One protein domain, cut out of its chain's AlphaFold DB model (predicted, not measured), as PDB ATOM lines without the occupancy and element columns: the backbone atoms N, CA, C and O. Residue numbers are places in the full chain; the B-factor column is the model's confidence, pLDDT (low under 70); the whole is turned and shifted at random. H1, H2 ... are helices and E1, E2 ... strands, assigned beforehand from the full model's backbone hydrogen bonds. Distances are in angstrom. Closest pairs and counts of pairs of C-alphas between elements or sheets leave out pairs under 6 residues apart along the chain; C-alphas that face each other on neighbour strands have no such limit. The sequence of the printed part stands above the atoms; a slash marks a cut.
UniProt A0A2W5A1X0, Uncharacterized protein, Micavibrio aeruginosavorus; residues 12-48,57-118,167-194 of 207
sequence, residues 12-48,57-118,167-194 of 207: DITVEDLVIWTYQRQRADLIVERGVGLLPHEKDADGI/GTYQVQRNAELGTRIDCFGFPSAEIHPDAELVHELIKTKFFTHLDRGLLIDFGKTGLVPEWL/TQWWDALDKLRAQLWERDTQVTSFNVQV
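This is residues 12 to 48, 57 to 118 and 167 to 194 of the 207 residues of an uncharacterized protein of Micavibrio aeruginosavorus (UniProt A0A2W5A1X0). A small two-stranded sheet, E1 beside E2, packs through E2 on H1 and H6 at one side of a body of four crossing helices, H1, H4, H5 and H6. Away from this body, at the far ends of two long links, lie H2 and H3, which touch no helix; residues 62 to 68, of which 62 to 66 belong to H3, stick out. The printed part has 127 residues, with six named helices and two named strands in the order E1 H1 H2 H3 H4 H5 H6 E2; the sheet is parallel and the class is mostly helix. The whole is loose, with a radius of gyration of the C-alphas of 18.6 A and spans of 57 by 40 by 24 A.

E1 is residues 12 to 14, beginning at C-alpha 12 (156.710, 68.360, 166.430), and E2 is residues 190 to 193, ending at C-alpha 193 (161.282, 63.766, 164.413). H6, residues 167 to 182, is the longest helix at 22.5 A. H1 is residues 15 to 25, 14.8 A; H4 is residues 83 to 93, 15.4 A; H5 is residues 99 to 111, 18.1 A. H2 is the short helix of residues 40 to 43, and H3, residues 57 to 66, is 14.1 A long, ending at C-alpha 66 (122.826, 71.238, 124.988).

E1 and E2 are parallel neighbours with 47 degrees between their directions; N 13 and O 191 are 3.2 A apart and N 193 and O 13 2.8 A, both within hydrogen-bond range. The closest C-alphas of H6 and E2 are those of Arg 177 and Val 192, 6.6 A. With its residues 173 to 177 alone, H6 touches H1, about perpendicular at 90 degrees, closest at the C-alphas of Val 15 and Arg 177, 5.9 A. H1 touches H5 at a steep tilt of 65 degrees, the same way, closest at the C-alphas of Ile 20 and Gly 109, 4.1 A. H1 touches H4, about perpendicular at 76 degrees, closest at the C-alphas of Thr 22 and Ala 85, 4.9 A. H4 and H5 form a helical hairpin but only just touch, with 3 pairs of C-alphas within 8 A. In H1, H3, H4, H5 and H6 every O i to N i+4 pair is within hydrogen-bond range; H2 is too short for such a pair.

The C-alphas farthest apart, those of Glu 66 and Leu 118, are 57.8 A apart. Residues 49 to 56 and 119 to 166 are not printed, with C-alpha gaps of 23.0 A from 48 to 57 and 12.5 A from 118 to 167. The links H1 to H2 and H3 to H4 are long. The mean pLDDT of the printed part is 82.3; residues 32 to 48, 57 to 61, 63 and 70 to 79 are under 70.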
ATOM      1  N   ASP A  12     156.001  69.634 166.498       94.00
ATOM      2  CA  ASP A  12     156.710  68.360 166.430       94.00
ATOM      3  C   ASP A  12     155.841  67.324 165.706       94.00
ATOM      4  O   ASP A  12     154.652  67.182 165.994       94.00
ATOM      5  N   ILE A  13     156.434  66.610 164.751       96.00
ATOM      6  CA  ILE A  13     155.768  65.558 163.977       96.00
ATOM      7  C   ILE A  13     156.784  64.472 163.633       96.00
ATOM      8  O   ILE A  13     157.938  64.786 163.331       96.00
ATOM      9  N   THR A  14     156.398  63.197 163.670       97.25
ATOM     10  CA  THR A  14     157.282  62.135 163.167       97.25
ATOM     11  C   THR A  14     157.373  62.214 161.643       97.25
ATOM     12  O   THR A  14     156.443  62.667 160.975       97.25
ATOM     13  N   VAL A  15     158.493  61.782 161.055       97.00
ATOM     14  CA  VAL A  15     158.613  61.753 159.584       97.00
ATOM     15  C   VAL A  15     157.545  60.864 158.927       97.00
ATOM     16  O   VAL A  15     157.094  61.160 157.825       97.00
ATOM     17  N   GLU A  16     157.105  59.814 159.620       96.81
ATOM     18  CA  GLU A  16     156.016  58.932 159.195       96.81
ATOM     19  C   GLU A  16     154.685  59.692 159.115       96.81
ATOM     20  O   GLU A  16     154.071  59.745 158.050       96.81
ATOM     21  N   ASP A  17     154.296  60.376 160.193       97.25
ATOM     22  CA  ASP A  17     153.065  61.173 160.232       97.25
ATOM     23  C   ASP A  17     153.094  62.327 159.223       97.25
ATOM     24  O   ASP A  17     152.070  62.663 158.627       97.25
ATOM     25  N   LEU A  18     154.267  62.923 158.988       97.00
ATOM     26  CA  LEU A  18     154.442  63.965 157.978       97.00
ATOM     27  C   LEU A  18     154.180  63.429 156.565       97.00
ATOM     28  O   LEU A  18     153.523  64.094 155.762       97.00
ATOM     29  N   VAL A  19     154.669  62.227 156.256       97.69
ATOM     30  CA  VAL A  19     154.428  61.555 154.972       97.69
ATOM     31  C   VAL A  19     152.943  61.202 154.829       97.69
ATOM     32  O   VAL A  19     152.353  61.476 153.782       97.69
ATOM     33  N   ILE A  20     152.309  60.688 155.887       97.62
ATOM     34  CA  ILE A  20     150.866  60.396 155.904       97.62
ATOM     35  C   ILE A  20     150.056  61.669 155.652       97.62
ATOM     36  O   ILE A  20     149.207  61.711 154.763       97.62
ATOM     37  N   TRP A  21     150.353  62.746 156.374       96.44
ATOM     38  CA  TRP A  21     149.705  64.040 156.183       96.44
ATOM     39  C   TRP A  21     149.900  64.584 154.757       96.44
ATOM     40  O   TRP A  21     148.946  65.082 154.150       96.44
ATOM     41  N   THR A  22     151.101  64.428 154.192       96.06
ATOM     42  CA  THR A  22     151.437  64.861 152.826       96.06
ATOM     43  C   THR A  22     150.559  64.169 151.778       96.06
ATOM     44  O   THR A  22     150.057  64.819 150.860       96.06
ATOM     45  N   TYR A  23     150.313  62.865 151.911       95.88
ATOM     46  CA  TYR A  23     149.579  62.108 150.892       95.88
ATOM     47  C   TYR A  23     148.079  61.968 151.169       95.88
ATOM     48  O   TYR A  23     147.287  62.007 150.229       95.88
ATOM     49  N   GLN A  24     147.650  61.871 152.428       93.38
ATOM     50  CA  GLN A  24     146.226  61.760 152.765       93.38
ATOM     51  C   GLN A  24     145.523  63.113 152.813       93.38
ATOM     52  O   GLN A  24     144.419  63.252 152.289       93.38
ATOM     53  N   ARG A  25     146.148  64.117 153.444       90.62
ATOM     54  CA  ARG A  25     145.517  65.427 153.650       90.62
ATOM     55  C   ARG A  25     145.871  66.416 152.552       90.62
ATOM     56  O   ARG A  25     144.978  67.089 152.052       90.62
ATOM     57  N   GLN A  26     147.149  66.509 152.192       91.12
ATOM     58  CA  GLN A  26     147.610  67.441 151.159       91.12
ATOM     59  C   GLN A  26     147.508  66.856 149.747       91.12
ATOM     60  O   GLN A  26     147.501  67.619 148.793       91.12
ATOM     61  N   ARG A  27     147.380  65.525 149.600       89.88
ATOM     62  CA  ARG A  27     147.230  64.829 148.304       89.88
ATOM     63  C   ARG A  27     148.299  65.256 147.289       89.88
ATOM     64  O   ARG A  27     148.003  65.477 146.114       89.88
ATOM     65  N   ALA A  28     149.538  65.384 147.769       88.81
ATOM     66  CA  ALA A  28     150.645  66.008 147.043       88.81
ATOM     67  C   ALA A  28     150.996  65.345 145.702       88.81
ATOM     68  O   ALA A  28     151.577  65.985 144.835       88.81
ATOM     69  N   ASP A  29     150.637  64.074 145.525       87.94
ATOM     70  CA  ASP A  29     150.841  63.321 144.288       87.94
ATOM     71  C   ASP A  29     149.745  63.533 143.233       87.94
ATOM     72  O   ASP A  29     149.936  63.162 142.076       87.94
ATOM     73  N   LEU A  30     148.590  64.077 143.629       83.12
ATOM     74  CA  LEU A  30     147.435  64.286 142.754       83.12
ATOM     75  C   LEU A  30     147.268  65.744 142.340       83.12
ATOM     76  O   LEU A  30     146.715  66.002 141.273       83.12
ATOM     77  N   ILE A  31     147.695  66.682 143.189       73.00
ATOM     78  CA  ILE A  31     147.596  68.109 142.888       73.00
ATOM     79  C   ILE A  31     148.638  68.459 141.831       73.00
ATOM     80  O   ILE A  31     149.842  68.403 142.074       73.00
ATOM     81  N   VAL A  32     148.153  68.831 140.651       57.78
ATOM     82  CA  VAL A  32     148.970  69.291 139.527       57.78
ATOM     83  C   VAL A  32     148.777  70.797 139.410       57.78
ATOM     84  O   VAL A  32     147.639  71.252 139.375       57.78
ATOM     85  N   GLU A  33     149.885  71.543 139.355       52.34
ATOM     86  CA  GLU A  33     149.935  73.008 139.210       52.34
ATOM     87  C   GLU A  33     149.237  73.793 140.346       52.34
ATOM     88  O   GLU A  33     148.012  73.833 140.470       52.34
ATOM     89  N   ARG A  34     150.036  74.482 141.179       53.06
ATOM     90  CA  ARG A  34     149.547  75.349 142.271       53.06
ATOM     91  C   ARG A  34     148.422  76.279 141.776       53.06
ATOM     92  O   ARG A  34     148.664  77.177 140.975       53.06
ATOM     93  N   GLY A  35     147.203  76.097 142.291       47.25
ATOM     94  CA  GLY A  35     146.105  77.066 142.147       47.25
ATOM     95  C   GLY A  35     145.456  77.212 140.757       47.25
ATOM     96  O   GLY A  35     144.640  78.129 140.571       47.25
ATOM     97  N   VAL A  36     145.742  76.326 139.795       46.34
ATOM     98  CA  VAL A  36     145.127  76.347 138.450       46.34
ATOM     99  C   VAL A  36     143.726  75.709 138.469       46.34
ATOM    100  O   VAL A  36     143.501  74.647 137.906       46.34
ATOM    101  N   GLY A  37     142.776  76.361 139.153       43.44
ATOM    102  CA  GLY A  37     141.355  75.948 139.190       43.44
ATOM    103  C   GLY A  37     140.581  76.221 140.492       43.44
ATOM    104  O   GLY A  37     139.434  75.803 140.608       43.44
ATOM    105  N   LEU A  38     141.154  76.969 141.442       43.19
ATOM    106  CA  LEU A  38     140.412  77.554 142.575       43.19
ATOM    107  C   LEU A  38     139.306  78.521 142.095       43.19
ATOM    108  O   LEU A  38     139.538  79.305 141.159       43.19
ATOM    109  N   LEU A  39     138.138  78.487 142.754       43.31
ATOM    110  CA  LEU A  39     136.968  79.313 142.427       43.31
ATOM    111  C   LEU A  39     137.168  80.779 142.884       43.31
ATOM    112  O   LEU A  39     137.892  81.040 143.844       43.31
ATOM    113  N   PRO A  40     136.526  81.768 142.233       41.94
ATOM    114  CA  PRO A  40     136.796  83.198 142.453       41.94
ATOM    115  C   PRO A  40     136.651  83.715 143.896       41.94
ATOM    116  O   PRO A  40     137.405  84.592 144.300       41.94
ATOM    117  N   HIS A  41     135.739  83.161 144.699       44.78
ATOM    118  CA  HIS A  41     135.511  83.607 146.082       44.78
ATOM    119  C   HIS A  41     136.595  83.135 147.066       44.78
ATOM    120  O   HIS A  41     136.773  83.745 148.114       44.78
ATOM    121  N   GLU A  42     137.340  82.080 146.726       43.69
ATOM    122  CA  GLU A  42     138.481  81.600 147.517       43.69
ATOM    123  C   GLU A  42     139.741  82.444 147.250       43.69
ATOM    124  O   GLU A  42     140.639  82.490 148.083       43.69
ATOM    125  N   LYS A  43     139.786  83.161 146.115       45.28
ATOM    126  CA  LYS A  43     140.907  84.023 145.692       45.28
ATOM    127  C   LYS A  43     140.772  85.488 146.126       45.28
ATOM    128  O   LYS A  43     141.785  86.175 146.241       45.28
ATOM    129  N   ASP A  44     139.561  85.968 146.407       42.44
ATOM    130  CA  ASP A  44     139.315  87.341 146.887       42.44
ATOM    131  C   ASP A  44     139.865  87.607 148.302       42.44
ATOM    132  O   ASP A  44     140.067  88.761 148.678       42.44
ATOM    133  N   ALA A  45     140.195  86.564 149.073       53.91
ATOM    134  CA  ALA A  45     140.940  86.715 150.325       53.91
ATOM    135  C   ALA A  45     142.402  87.183 150.114       53.91
ATOM    136  O   ALA A  45     142.987  87.739 151.042       53.91
ATOM    137  N   ASP A  46     142.959  87.028 148.902       48.69
ATOM    138  CA  ASP A  46     144.380  87.248 148.572       48.69
ATOM    139  C   ASP A  46     144.655  88.446 147.628       48.69
ATOM    140  O   ASP A  46     145.806  88.735 147.300       48.69
ATOM    141  N   GLY A  47     143.629  89.199 147.205       41.06
ATOM    142  CA  GLY A  47     143.801  90.532 146.597       41.06
ATOM    143  C   GLY A  47     144.289  90.597 145.137       41.06
ATOM    144  O   GLY A  47     144.936  91.576 144.759       41.06
ATOM    145  N   ILE A  48     143.980  89.608 144.289       40.25
ATOM    146  CA  ILE A  48     144.412  89.569 142.876       40.25
ATOM    147  C   ILE A  48     143.224  89.785 141.919       40.25
ATOM    148  O   ILE A  48     142.260  89.027 141.928       40.25
ATOM    149  N   GLY A  57     128.948  74.777 138.214       55.22
ATOM    150  CA  GLY A  57     128.884  73.472 137.565       55.22
ATOM    151  C   GLY A  57     127.537  73.181 136.910       55.22
ATOM    152  O   GLY A  57     127.491  72.435 135.940       55.22
ATOM    153  N   THR A  58     126.454  73.814 137.351       62.62
ATOM    154  CA  THR A  58     125.111  73.552 136.824       62.62
ATOM    155  C   THR A  58     124.916  74.128 135.416       62.62
ATOM    156  O   THR A  58     124.394  73.447 134.534       62.62
ATOM    157  N   TYR A  59     125.408  75.346 135.161       60.88
ATOM    158  CA  TYR A  59     125.296  76.001 133.850       60.88
ATOM    159  C   TYR A  59     126.230  75.373 132.808       60.88
ATOM    160  O   TYR A  59     125.852  75.190 131.653       60.88
ATOM    161  N   GLN A  60     127.442  74.984 133.215       65.44
ATOM    162  CA  GLN A  60     128.366  74.231 132.359       65.44
ATOM    163  C   GLN A  60     127.831  72.830 132.040       65.44
ATOM    164  O   GLN A  60     127.904  72.404 130.891       65.44
ATOM    165  N   VAL A  61     127.237  72.127 133.012       68.00
ATOM    166  CA  VAL A  61     126.589  70.825 132.774       68.00
ATOM    167  C   VAL A  61     125.417  70.964 131.804       68.00
ATOM    168  O   VAL A  61     125.334  70.188 130.855       68.00
ATOM    169  N   GLN A  62     124.560  71.974 131.983       70.44
ATOM    170  CA  GLN A  62     123.452  72.239 131.066       70.44
ATOM    171  C   GLN A  62     123.954  72.552 129.650       70.44
ATOM    172  O   GLN A  62     123.485  71.960 128.684       70.44
ATOM    173  N   ARG A  63     124.957  73.421 129.521       67.50
ATOM    174  CA  ARG A  63     125.533  73.792 128.226       67.50
ATOM    175  C   ARG A  63     126.258  72.628 127.547       67.50
ATOM    176  O   ARG A  63     126.152  72.477 126.336       67.50
ATOM    177  N   ASN A  64     126.950  71.776 128.302       71.88
ATOM    178  CA  ASN A  64     127.542  70.547 127.768       71.88
ATOM    179  C   ASN A  64     126.456  69.583 127.273       71.88
ATOM    180  O   ASN A  64     126.617  69.001 126.204       71.88
ATOM    181  N   ALA A  65     125.335  69.466 127.992       73.50
ATOM    182  CA  ALA A  65     124.190  68.671 127.554       73.50
ATOM    183  C   ALA A  65     123.542  69.235 126.275       73.50
ATOM    184  O   ALA A  65     123.282  68.476 125.345       73.50
ATOM    185  N   GLU A  66     123.346  70.555 126.185       82.00
ATOM    186  CA  GLU A  66     122.826  71.238 124.988       82.00
ATOM    187  C   GLU A  66     123.753  71.073 123.772       82.00
ATOM    188  O   GLU A  66     123.288  70.875 122.653       82.00
ATOM    189  N   LEU A  67     125.070  71.098 123.992       81.56
ATOM    190  CA  LEU A  67     126.084  70.871 122.959       81.56
ATOM    191  C   LEU A  67     126.304  69.381 122.639       81.56
ATOM    192  O   LEU A  67     127.162  69.061 121.818       81.56
ATOM    193  N   GLY A  68     125.595  68.460 123.306       82.69
ATOM    194  CA  GLY A  68     125.792  67.011 123.165       82.69
ATOM    195  C   GLY A  68     127.191  66.534 123.575       82.69
ATOM    196  O   GLY A  68     127.642  65.471 123.153       82.69
ATOM    197  N   THR A  69     127.906  67.335 124.364       76.12
ATOM    198  CA  THR A  69     129.288  67.089 124.766       76.12
ATOM    199  C   THR A  69     129.316  66.153 125.965       76.12
ATOM    200  O   THR A  69     128.781  66.455 127.033       76.12
ATOM    201  N   ARG A  70     129.973  65.007 125.800       69.62
ATOM    202  CA  ARG A  70     130.207  64.053 126.880       69.62
ATOM    203  C   ARG A  70     131.484  64.435 127.625       69.62
ATOM    204  O   ARG A  70     132.543  64.573 127.021       69.62
ATOM    205  N   ILE A  71     131.381  64.614 128.941       66.62
ATOM    206  CA  ILE A  71     132.551  64.813 129.799       66.62
ATOM    207  C   ILE A  71     133.170  63.436 130.050       66.62
ATOM    208  O   ILE A  71     132.666  62.665 130.864       66.62
ATOM    209  N   ASP A  72     134.241  63.123 129.324       60.69
ATOM    210  CA  ASP A  72     134.938  61.833 129.426       60.69
ATOM    211  C   ASP A  72     136.080  61.832 130.457       60.69
ATOM    212  O   ASP A  72     136.640  60.780 130.765       60.69
ATOM    213  N   CYS A  73     136.400  62.996 131.032       49.12
ATOM    214  CA  CYS A  73     137.481  63.172 132.000       49.12
ATOM    215  C   CYS A  73     137.052  64.105 133.139       49.12
ATOM    216  O   CYS A  73     136.321  65.071 132.924       49.12
ATOM    217  N   PHE A  74     137.561  63.863 134.346       54.72
ATOM    218  CA  PHE A  74     137.474  64.822 135.448       54.72
ATOM    219  C   PHE A  74     138.539  65.920 135.283       54.72
ATOM    220  O   PHE A  74     139.593  65.677 134.696       54.72
ATOM    221  N   GLY A  75     138.276  67.121 135.811       54.84
ATOM    222  CA  GLY A  75     139.295  68.171 135.911       54.84
ATOM    223  C   GLY A  75     140.422  67.774 136.870       54.84
ATOM    224  O   GLY A  75     140.205  66.990 137.799       54.84
ATOM    225  N   PHE A  76     141.627  68.306 136.656       53.66
ATOM    226  CA  PHE A  76     142.732  68.118 137.597       53.66
ATOM    227  C   PHE A  76     142.392  68.796 138.931       53.66
ATOM    228  O   PHE A  76     141.919  69.936 138.921       53.66
ATOM    229  N   PRO A  77     142.607  68.136 140.084       56.94
ATOM    230  CA  PRO A  77     142.435  68.791 141.368       56.94
ATOM    231  C   PRO A  77     143.547  69.827 141.528       56.94
ATOM    232  O   PRO A  77     144.685  69.499 141.842       56.94
ATOM    233  N   SER A  78     143.215  71.089 141.300       57.44
ATOM    234  CA  SER A  78     144.093  72.208 141.603       57.44
ATOM    235  C   SER A  78     143.750  72.747 142.986       57.44
ATOM    236  O   SER A  78     142.620  73.178 143.228       57.44
ATOM    237  N   ALA A  79     144.710  72.755 143.893       64.69
ATOM    238  CA  ALA A  79     144.564  73.405 145.186       64.69
ATOM    239  C   ALA A  79     145.902  74.017 145.589       64.69
ATOM    240  O   ALA A  79     146.952  73.683 145.030       64.69
ATOM    241  N   GLU A  80     145.862  74.949 146.535       74.94
ATOM    242  CA  GLU A  80     147.083  75.360 147.208       74.94
ATOM    243  C   GLU A  80     147.566  74.200 148.083       74.94
ATOM    244  O   GLU A  80     146.819  73.663 148.903       74.94
ATOM    245  N   ILE A  81     148.813  73.791 147.871       85.44
ATOM    246  CA  ILE A  81     149.478  72.769 148.671       85.44
ATOM    247  C   ILE A  81     150.386  73.446 149.691       85.44
ATOM    248  O   ILE A  81     151.091  74.406 149.374       85.44
ATOM    249  N   HIS A  82     150.398  72.939 150.923       89.62
ATOM    250  CA  HIS A  82     151.308  73.457 151.935       89.62
ATOM    251  C   HIS A  82     152.779  73.276 151.488       89.62
ATOM    252  O   HIS A  82     153.151  72.165 151.096       89.62
ATOM    253  N   PRO A  83     153.655  74.296 151.624       90.75
ATOM    254  CA  PRO A  83     155.045  74.236 151.155       90.75
ATOM    255  C   PRO A  83     155.834  73.018 151.659       90.75
ATOM    256  O   PRO A  83     156.532  72.371 150.887       90.75
ATOM    257  N   ASP A  84     155.682  72.661 152.939       93.44
ATOM    258  CA  ASP A  84     156.341  71.478 153.512       93.44
ATOM    259  C   ASP A  84     155.889  70.158 152.843       93.44
ATOM    260  O   ASP A  84     156.715  69.269 152.657       93.44
ATOM    261  N   ALA A  85     154.618  70.022 152.435       94.19
ATOM    262  CA  ALA A  85     154.130  68.826 151.732       94.19
ATOM    263  C   ALA A  85     154.673  68.735 150.304       94.19
ATOM    264  O   ALA A  85     155.057  67.656 149.852       94.19
ATOM    265  N   GLU A  86     154.745  69.867 149.606       92.50
ATOM    266  CA  GLU A  86     155.366  69.934 148.284       92.50
ATOM    267  C   GLU A  86     156.854  69.583 148.359       92.50
ATOM    268  O   GLU A  86     157.329  68.750 147.588       92.50
ATOM    269  N   LEU A  87     157.575  70.131 149.344       94.38
ATOM    270  CA  LEU A  87     158.979  69.802 149.584       94.38
ATOM    271  C   LEU A  87     159.172  68.301 149.839       94.38
ATOM    272  O   LEU A  87     160.072  67.698 149.257       94.38
ATOM    273  N   VAL A  88     158.328  67.685 150.674       96.31
ATOM    274  CA  VAL A  88     158.363  66.234 150.925       96.31
ATOM    275  C   VAL A  88     158.165  65.451 149.627       96.31
ATOM    276  O   VAL A  88     158.957  64.553 149.327       96.31
ATOM    277  N   HIS A  89     157.142  65.788 148.841       95.75
ATOM    278  CA  HIS A  89     156.844  65.084 147.597       95.75
ATOM    279  C   HIS A  89     157.970  65.226 146.562       95.75
ATOM    280  O   HIS A  89     158.397  64.236 145.957       95.75
ATOM    281  N   GLU A  90     158.517  66.432 146.407       93.81
ATOM    282  CA  GLU A  90     159.635  66.694 145.506       93.81
ATOM    283  C   GLU A  90     160.903  65.958 145.944       93.81
ATOM    284  O   GLU A  90     161.544  65.306 145.115       93.81
ATOM    285  N   LEU A  91     161.232  65.950 147.242       95.75
ATOM    286  CA  LEU A  91     162.373  65.192 147.764       95.75
ATOM    287  C   LEU A  91     162.249  63.699 147.467       95.75
ATOM    288  O   LEU A  91     163.220  63.098 147.002       95.75
ATOM    289  N   ILE A  92     161.067  63.111 147.662       96.31
ATOM    290  CA  ILE A  92     160.814  61.698 147.353       96.31
ATOM    291  C   ILE A  92     161.065  61.420 145.863       96.31
ATOM    292  O   ILE A  92     161.690  60.418 145.512       96.31
ATOM    293  N   LYS A  93     160.668  62.325 144.963       93.81
ATOM    294  CA  LYS A  93     160.871  62.176 143.509       93.81
ATOM    295  C   LYS A  93     162.330  62.292 143.059       93.81
ATOM    296  O   LYS A  93     162.658  61.855 141.950       93.81
ATOM    297  N   THR A  94     163.227  62.829 143.886       93.06
ATOM    298  CA  THR A  94     164.648  62.966 143.532       93.06
ATOM    299  C   THR A  94     165.351  61.616 143.357       93.06
ATOM    300  O   THR A  94     164.963  60.583 143.910       93.06
ATOM    301  N   LYS A  95     166.471  61.620 142.622       91.81
ATOM    302  CA  LYS A  95     167.334  60.441 142.408       91.81
ATOM    303  C   LYS A  95     167.975  59.886 143.687       91.81
ATOM    304  O   LYS A  95     168.538  58.799 143.634       91.81
ATOM    305  N   PHE A  96     167.883  60.595 144.815       91.56
ATOM    306  CA  PHE A  96     168.362  60.086 146.097       91.56
ATOM    307  C   PHE A  96     167.588  58.846 146.549       91.56
ATOM    308  O   PHE A  96     168.174  57.994 147.212       91.56
ATOM    309  N   PHE A  97     166.313  58.717 146.178       96.06
ATOM    310  CA  PHE A  97     165.476  57.561 146.497       96.06
ATOM    311  C   PHE A  97     165.398  56.594 145.320       96.06
ATOM    312  O   PHE A  97     165.222  57.013 144.171       96.06
ATOM    313  N   THR A  98     165.504  55.296 145.608       96.88
ATOM    314  CA  THR A  98     165.269  54.249 144.607       96.88
ATOM    315  C   THR A  98     163.786  54.189 144.238       96.88
ATOM    316  O   THR A  98     162.929  54.685 144.967       96.88
ATOM    317  N   HIS A  99     163.445  53.547 143.116       95.81
ATOM    318  CA  HIS A  99     162.039  53.346 142.744       95.81
ATOM    319  C   HIS A  99     161.242  52.610 143.828       95.81
ATOM    320  O   HIS A  99     160.085  52.949 144.063       95.81
ATOM    321  N   LEU A 100     161.875  51.649 144.509       95.94
ATOM    322  CA  LEU A 100     161.257  50.926 145.614       95.94
ATOM    323  C   LEU A 100     161.009  51.848 146.812       95.94
ATOM    324  O   LEU A 100     159.898  51.855 147.326       95.94
ATOM    325  N   ASP A 101     161.988  52.666 147.211       97.69
ATOM    326  CA  ASP A 101     161.822  53.618 148.323       97.69
ATOM    327  C   ASP A 101     160.656  54.571 148.069       97.69
ATOM    328  O   ASP A 101     159.825  54.795 148.945       97.69
ATOM    329  N   ARG A 102     160.574  55.105 146.845       97.38
ATOM    330  CA  ARG A 102     159.488  56.003 146.439       97.38
ATOM    331  C   ARG A 102     158.134  55.321 146.541       97.38
ATOM    332  O   ARG A 102     157.217  55.904 147.107       97.38
ATOM    333  N   GLY A 103     158.026  54.102 146.008       96.44
ATOM    334  CA  GLY A 103     156.804  53.306 146.093       96.44
ATOM    335  C   GLY A 103     156.396  53.066 147.543       96.44
ATOM    336  O   GLY A 103     155.270  53.369 147.912       96.44
ATOM    337  N   LEU A 104     157.334  52.635 148.391       98.00
ATOM    338  CA  LEU A 104     157.075  52.392 149.811       98.00
ATOM    339  C   LEU A 104     156.620  53.666 150.539       98.00
ATOM    340  O   LEU A 104     155.617  53.637 151.243       98.00
ATOM    341  N   LEU A 105     157.315  54.793 150.367       98.12
ATOM    342  CA  LEU A 105     156.952  56.048 151.032       98.12
ATOM    343  C   LEU A 105     155.575  56.562 150.589       98.12
ATOM    344  O   LEU A 105     154.791  57.000 151.428       98.12
ATOM    345  N   ILE A 106     155.267  56.496 149.291       97.25
ATOM    346  CA  ILE A 106     153.989  56.972 148.750       97.25
ATOM    347  C   ILE A 106     152.845  56.031 149.139       97.25
ATOM    348  O   ILE A 106     151.822  56.500 149.631       97.25
ATOM    349  N   ASP A 107     152.997  54.718 148.958       97.00
ATOM    350  CA  ASP A 107     151.926  53.750 149.221       97.00
ATOM    351  C   ASP A 107     151.569  53.701 150.712       97.00
ATOM    352  O   ASP A 107     150.390  53.757 151.080       97.00
ATOM    353  N   PHE A 108     152.574  53.660 151.591       97.38
ATOM    354  CA  PHE A 108     152.338  53.667 153.036       97.38
ATOM    355  C   PHE A 108     151.931  55.052 153.553       97.38
ATOM    356  O   PHE A 108     151.089  55.142 154.442       97.38
ATOM    357  N   GLY A 109     152.382  56.136 152.913       97.19
ATOM    358  CA  GLY A 109     151.858  57.479 153.164       97.19
ATOM    359  C   GLY A 109     150.375  57.619 152.819       97.19
ATOM    360  O   GLY A 109     149.607  58.194 153.583       97.19
ATOM    361  N   LYS A 110     149.935  57.054 151.692       95.94
ATOM    362  CA  LYS A 110     148.525  57.074 151.277       95.94
ATOM    363  C   LYS A 110     147.643  56.212 152.163       95.94
ATOM    364  O   LYS A 110     146.544  56.625 152.521       95.94
ATOM    365  N   THR A 111     148.097  55.012 152.504       96.50
ATOM    366  CA  THR A 111     147.293  54.070 153.296       96.50
ATOM    367  C   THR A 111     147.301  54.395 154.787       96.50
ATOM    368  O   THR A 111     146.349  54.042 155.476       96.50
ATOM    369  N   GLY A 112     148.338  55.073 155.291       94.69
ATOM    370  CA  GLY A 112     148.547  55.263 156.729       94.69
ATOM    371  C   GLY A 112     148.859  53.956 157.462       94.69
ATOM    372  O   GLY A 112     148.771  53.893 158.684       94.69
ATOM    373  N   LEU A 113     149.164  52.896 156.710       95.44
ATOM    374  CA  LEU A 113     149.590  51.606 157.231       95.44
ATOM    375  C   LEU A 113     151.117  51.533 157.225       95.44
ATOM    376  O   LEU A 113     151.803  52.378 156.655       95.44
ATOM    377  N   VAL A 114     151.640  50.458 157.798       95.50
ATOM    378  CA  VAL A 114     153.063  50.115 157.764       95.50
ATOM    379  C   VAL A 114     153.250  48.764 157.067       95.50
ATOM    380  O   VAL A 114     152.326  47.943 157.075       95.50
ATOM    381  N   PRO A 115     154.415  48.496 156.447       96.88
ATOM    382  CA  PRO A 115     154.677  47.193 155.849       96.88
ATOM    383  C   PRO A 115     154.552  46.063 156.877       96.88
ATOM    384  O   PRO A 115     155.016  46.180 158.004       96.88
ATOM    385  N   GLU A 116     153.975  44.932 156.484       95.38
ATOM    386  CA  GLU A 116     153.907  43.754 157.352       95.38
ATOM    387  C   GLU A 116     155.307  43.152 157.578       95.38
ATOM    388  O   GLU A 116     156.036  42.898 156.615       95.38
ATOM    389  N   TRP A 117     155.663  42.865 158.836       95.19
ATOM    390  CA  TRP A 117     156.943  42.244 159.229       95.19
ATOM    391  C   TRP A 117     156.793  40.858 159.876       95.19
ATOM    392  O   TRP A 117     157.789  40.249 160.287       95.19
ATOM    393  N   LEU A 118     155.558  40.365 159.956       94.88
ATOM    394  CA  LEU A 118     155.133  39.088 160.512       94.88
ATOM    395  C   LEU A 118     155.493  38.951 162.005       94.88
ATOM    396  O   LEU A 118     156.441  38.232 162.363       94.88
ATOM    397  N   THR A 167     162.260  46.993 156.767       97.88
ATOM    398  CA  THR A 167     163.527  47.699 157.022       97.88
ATOM    399  C   THR A 167     163.801  48.745 155.947       97.88
ATOM    400  O   THR A 167     164.174  49.863 156.275       97.88
ATOM    401  N   GLN A 168     163.564  48.413 154.674       98.19
ATOM    402  CA  GLN A 168     163.760  49.337 153.558       98.19
ATOM    403  C   GLN A 168     162.852  50.567 153.667       98.19
ATOM    404  O   GLN A 168     163.310  51.688 153.470       98.19
ATOM    405  N   TRP A 169     161.575  50.366 153.998       98.31
ATOM    406  CA  TRP A 169     160.634  51.463 154.236       98.31
ATOM    407  C   TRP A 169     161.086  52.348 155.405       98.31
ATOM    408  O   TRP A 169     161.106  53.571 155.275       98.31
ATOM    409  N   TRP A 170     161.515  51.740 156.515       98.25
ATOM    410  CA  TRP A 170     162.006  52.474 157.680       98.25
ATOM    411  C   TRP A 170     163.264  53.290 157.350       98.25
ATOM    412  O   TRP A 170     163.340  54.477 157.660       98.25
ATOM    413  N   ASP A 171     164.235  52.680 156.665       97.94
ATOM    414  CA  ASP A 171     165.473  53.346 156.253       97.94
ATOM    415  C   ASP A 171     165.176  54.483 155.251       97.94
ATOM    416  O   ASP A 171     165.817  55.535 155.297       97.94
ATOM    417  N   ALA A 172     164.168  54.328 154.385       98.19
ATOM    418  CA  ALA A 172     163.708  55.390 153.490       98.19
ATOM    419  C   ALA A 172     163.083  56.573 154.256       98.19
ATOM    420  O   ALA A 172     163.339  57.725 153.897       98.19
ATOM    421  N   LEU A 173     162.317  56.316 155.322       98.19
ATOM    422  CA  LEU A 173     161.776  57.363 156.196       98.19
ATOM    423  C   LEU A 173     162.887  58.134 156.915       98.19
ATOM    424  O   LEU A 173     162.896  59.366 156.891       98.19
ATOM    425  N   ASP A 174     163.849  57.438 157.522       97.50
ATOM    426  CA  ASP A 174     164.961  58.099 158.213       97.50
ATOM    427  C   ASP A 174     165.850  58.889 157.237       97.50
ATOM    428  O   ASP A 174     166.285  60.006 157.527       97.50
ATOM    429  N   LYS A 175     166.028  58.376 156.016       97.25
ATOM    430  CA  LYS A 175     166.711  59.094 154.937       97.25
ATOM    431  C   LYS A 175     165.967  60.359 154.506       97.25
ATOM    432  O   LYS A 175     166.599  61.397 154.310       97.25
ATOM    433  N   LEU A 176     164.641  60.303 154.367       97.50
ATOM    434  CA  LEU A 176     163.817  61.480 154.074       97.50
ATOM    435  C   LEU A 176     163.930  62.523 155.181       97.50
ATOM    436  O   LEU A 176     164.145  63.700 154.896       97.50
ATOM    437  N   ARG A 177     163.870  62.088 156.438       96.31
ATOM    438  CA  ARG A 177     164.078  62.956 157.595       96.31
ATOM    439  C   ARG A 177     165.439  63.647 157.554       96.31
ATOM    440  O   ARG A 177     165.501  64.857 157.743       96.31
ATOM    441  N   ALA A 178     166.514  62.914 157.262       95.62
ATOM    442  CA  ALA A 178     167.848  63.494 157.124       95.62
ATOM    443  C   ALA A 178     167.896  64.565 156.019       95.62
ATOM    444  O   ALA A 178     168.423  65.654 156.237       95.62
ATOM    445  N   GLN A 179     167.270  64.307 154.865       95.75
ATOM    446  CA  GLN A 179     167.183  65.280 153.768       95.75
ATOM    447  C   GLN A 179     166.366  66.532 154.119       95.75
ATOM    448  O   GLN A 179     166.684  67.622 153.633       95.75
ATOM    449  N   LEU A 180     165.330  66.388 154.952       94.25
ATOM    450  CA  LEU A 180     164.541  67.506 155.473       94.25
ATOM    451  C   LEU A 180     165.336  68.329 156.495       94.25
ATOM    452  O   LEU A 180     165.280  69.553 156.449       94.25
ATOM    453  N   TRP A 181     166.134  67.689 157.354       91.75
ATOM    454  CA  TRP A 181     167.030  68.383 158.288       91.75
ATOM    455  C   TRP A 181     168.158  69.149 157.594       91.75
ATOM    456  O   TRP A 181     168.449  70.279 157.977       91.75
ATOM    457  N   GLU A 182     168.754  68.600 156.535       91.12
ATOM    458  CA  GLU A 182     169.721  69.341 155.705       91.12
ATOM    459  C   GLU A 182     169.111  70.616 155.097       91.12
ATOM    460  O   GLU A 182     169.819  71.577 154.792       91.12
ATOM    461  N   ARG A 183     167.782  70.636 154.941       89.25
ATOM    462  CA  ARG A 183     166.991  71.746 154.404       89.25
ATOM    463  C   ARG A 183     166.101  72.378 155.469       89.25
ATOM    464  O   ARG A 183     165.047  72.909 155.132       89.25
ATOM    465  N   ASP A 184     166.516  72.369 156.737       83.81
ATOM    466  CA  ASP A 184     165.689  72.849 157.854       83.81
ATOM    467  C   ASP A 184     165.176  74.290 157.660       83.81
ATOM    468  O   ASP A 184     164.093  74.647 158.117       83.81
ATOM    469  N   THR A 185     165.906  75.126 156.917       81.19
ATOM    470  CA  THR A 185     165.479  76.491 156.570       81.19
ATOM    471  C   THR A 185     164.286  76.549 155.610       81.19
ATOM    472  O   THR A 185     163.604  77.572 155.571       81.19
ATOM    473  N   GLN A 186     164.025  75.480 154.855       85.00
ATOM    474  CA  GLN A 186     162.895  75.341 153.930       85.00
ATOM    475  C   GLN A 186     161.681  74.675 154.584       85.00
ATOM    476  O   GLN A 186     160.570  74.850 154.093       85.00
ATOM    477  N   VAL A 187     161.867  73.948 155.691       86.88
ATOM    478  CA  VAL A 187     160.758  73.386 156.472       86.88
ATOM    479  C   VAL A 187     160.165  74.494 157.339       86.88
ATOM    480  O   VAL A 187     160.828  75.081 158.199       86.88
ATOM    481  N   THR A 188     158.909  74.842 157.089       87.69
ATOM    482  CA  THR A 188     158.332  76.088 157.603       87.69
ATOM    483  C   THR A 188     157.445  75.907 158.827       87.69
ATOM    484  O   THR A 188     157.347  76.854 159.615       87.69
ATOM    485  N   SER A 189     156.811  74.746 158.987       89.06
ATOM    486  CA  SER A 189     155.751  74.520 159.982       89.06
ATOM    487  C   SER A 189     156.056  73.374 160.944       89.06
ATOM    488  O   SER A 189     155.524  73.357 162.055       89.06
ATOM    489  N   PHE A 190     156.943  72.455 160.562       92.81
ATOM    490  CA  PHE A 190     157.201  71.235 161.320       92.81
ATOM    491  C   PHE A 190     158.637  71.113 161.826       92.81
ATOM    492  O   PHE A 190     159.590  71.519 161.165       92.81
ATOM    493  N   ASN A 191     158.789  70.515 163.004       92.31
ATOM    494  CA  ASN A 191     160.051  70.011 163.521       92.31
ATOM    495  C   ASN A 191     160.044  68.482 163.393       92.31
ATOM    496  O   ASN A 191     159.395  67.780 164.174       92.31
ATOM    497  N   VAL A 192     160.715  67.982 162.355       94.50
ATOM    498  CA  VAL A 192     160.600  66.584 161.923       94.50
ATOM    499  C   VAL A 192     161.416  65.666 162.832       94.50
ATOM    500  O   VAL A 192     162.643  65.751 162.895       94.50
ATOM    501  N   GLN A 193     160.719  64.761 163.510       95.50
ATOM    502  CA  GLN A 193     161.282  63.766 164.413       95.50
ATOM    503  C   GLN A 193     161.605  62.457 163.685       95.50
ATOM    504  O   GLN A 193     161.202  62.224 162.541       95.50
ATOM    505  N   VAL A 194     162.343  61.586 164.374       94.56
ATOM    506  CA  VAL A 194     162.607  60.200 163.948       94.56
ATOM    507  C   VAL A 194     161.304  59.429 163.681       94.56
ATOM    508  O   VAL A 194     160.255  59.817 164.206       94.56
TER     509      VAL A 194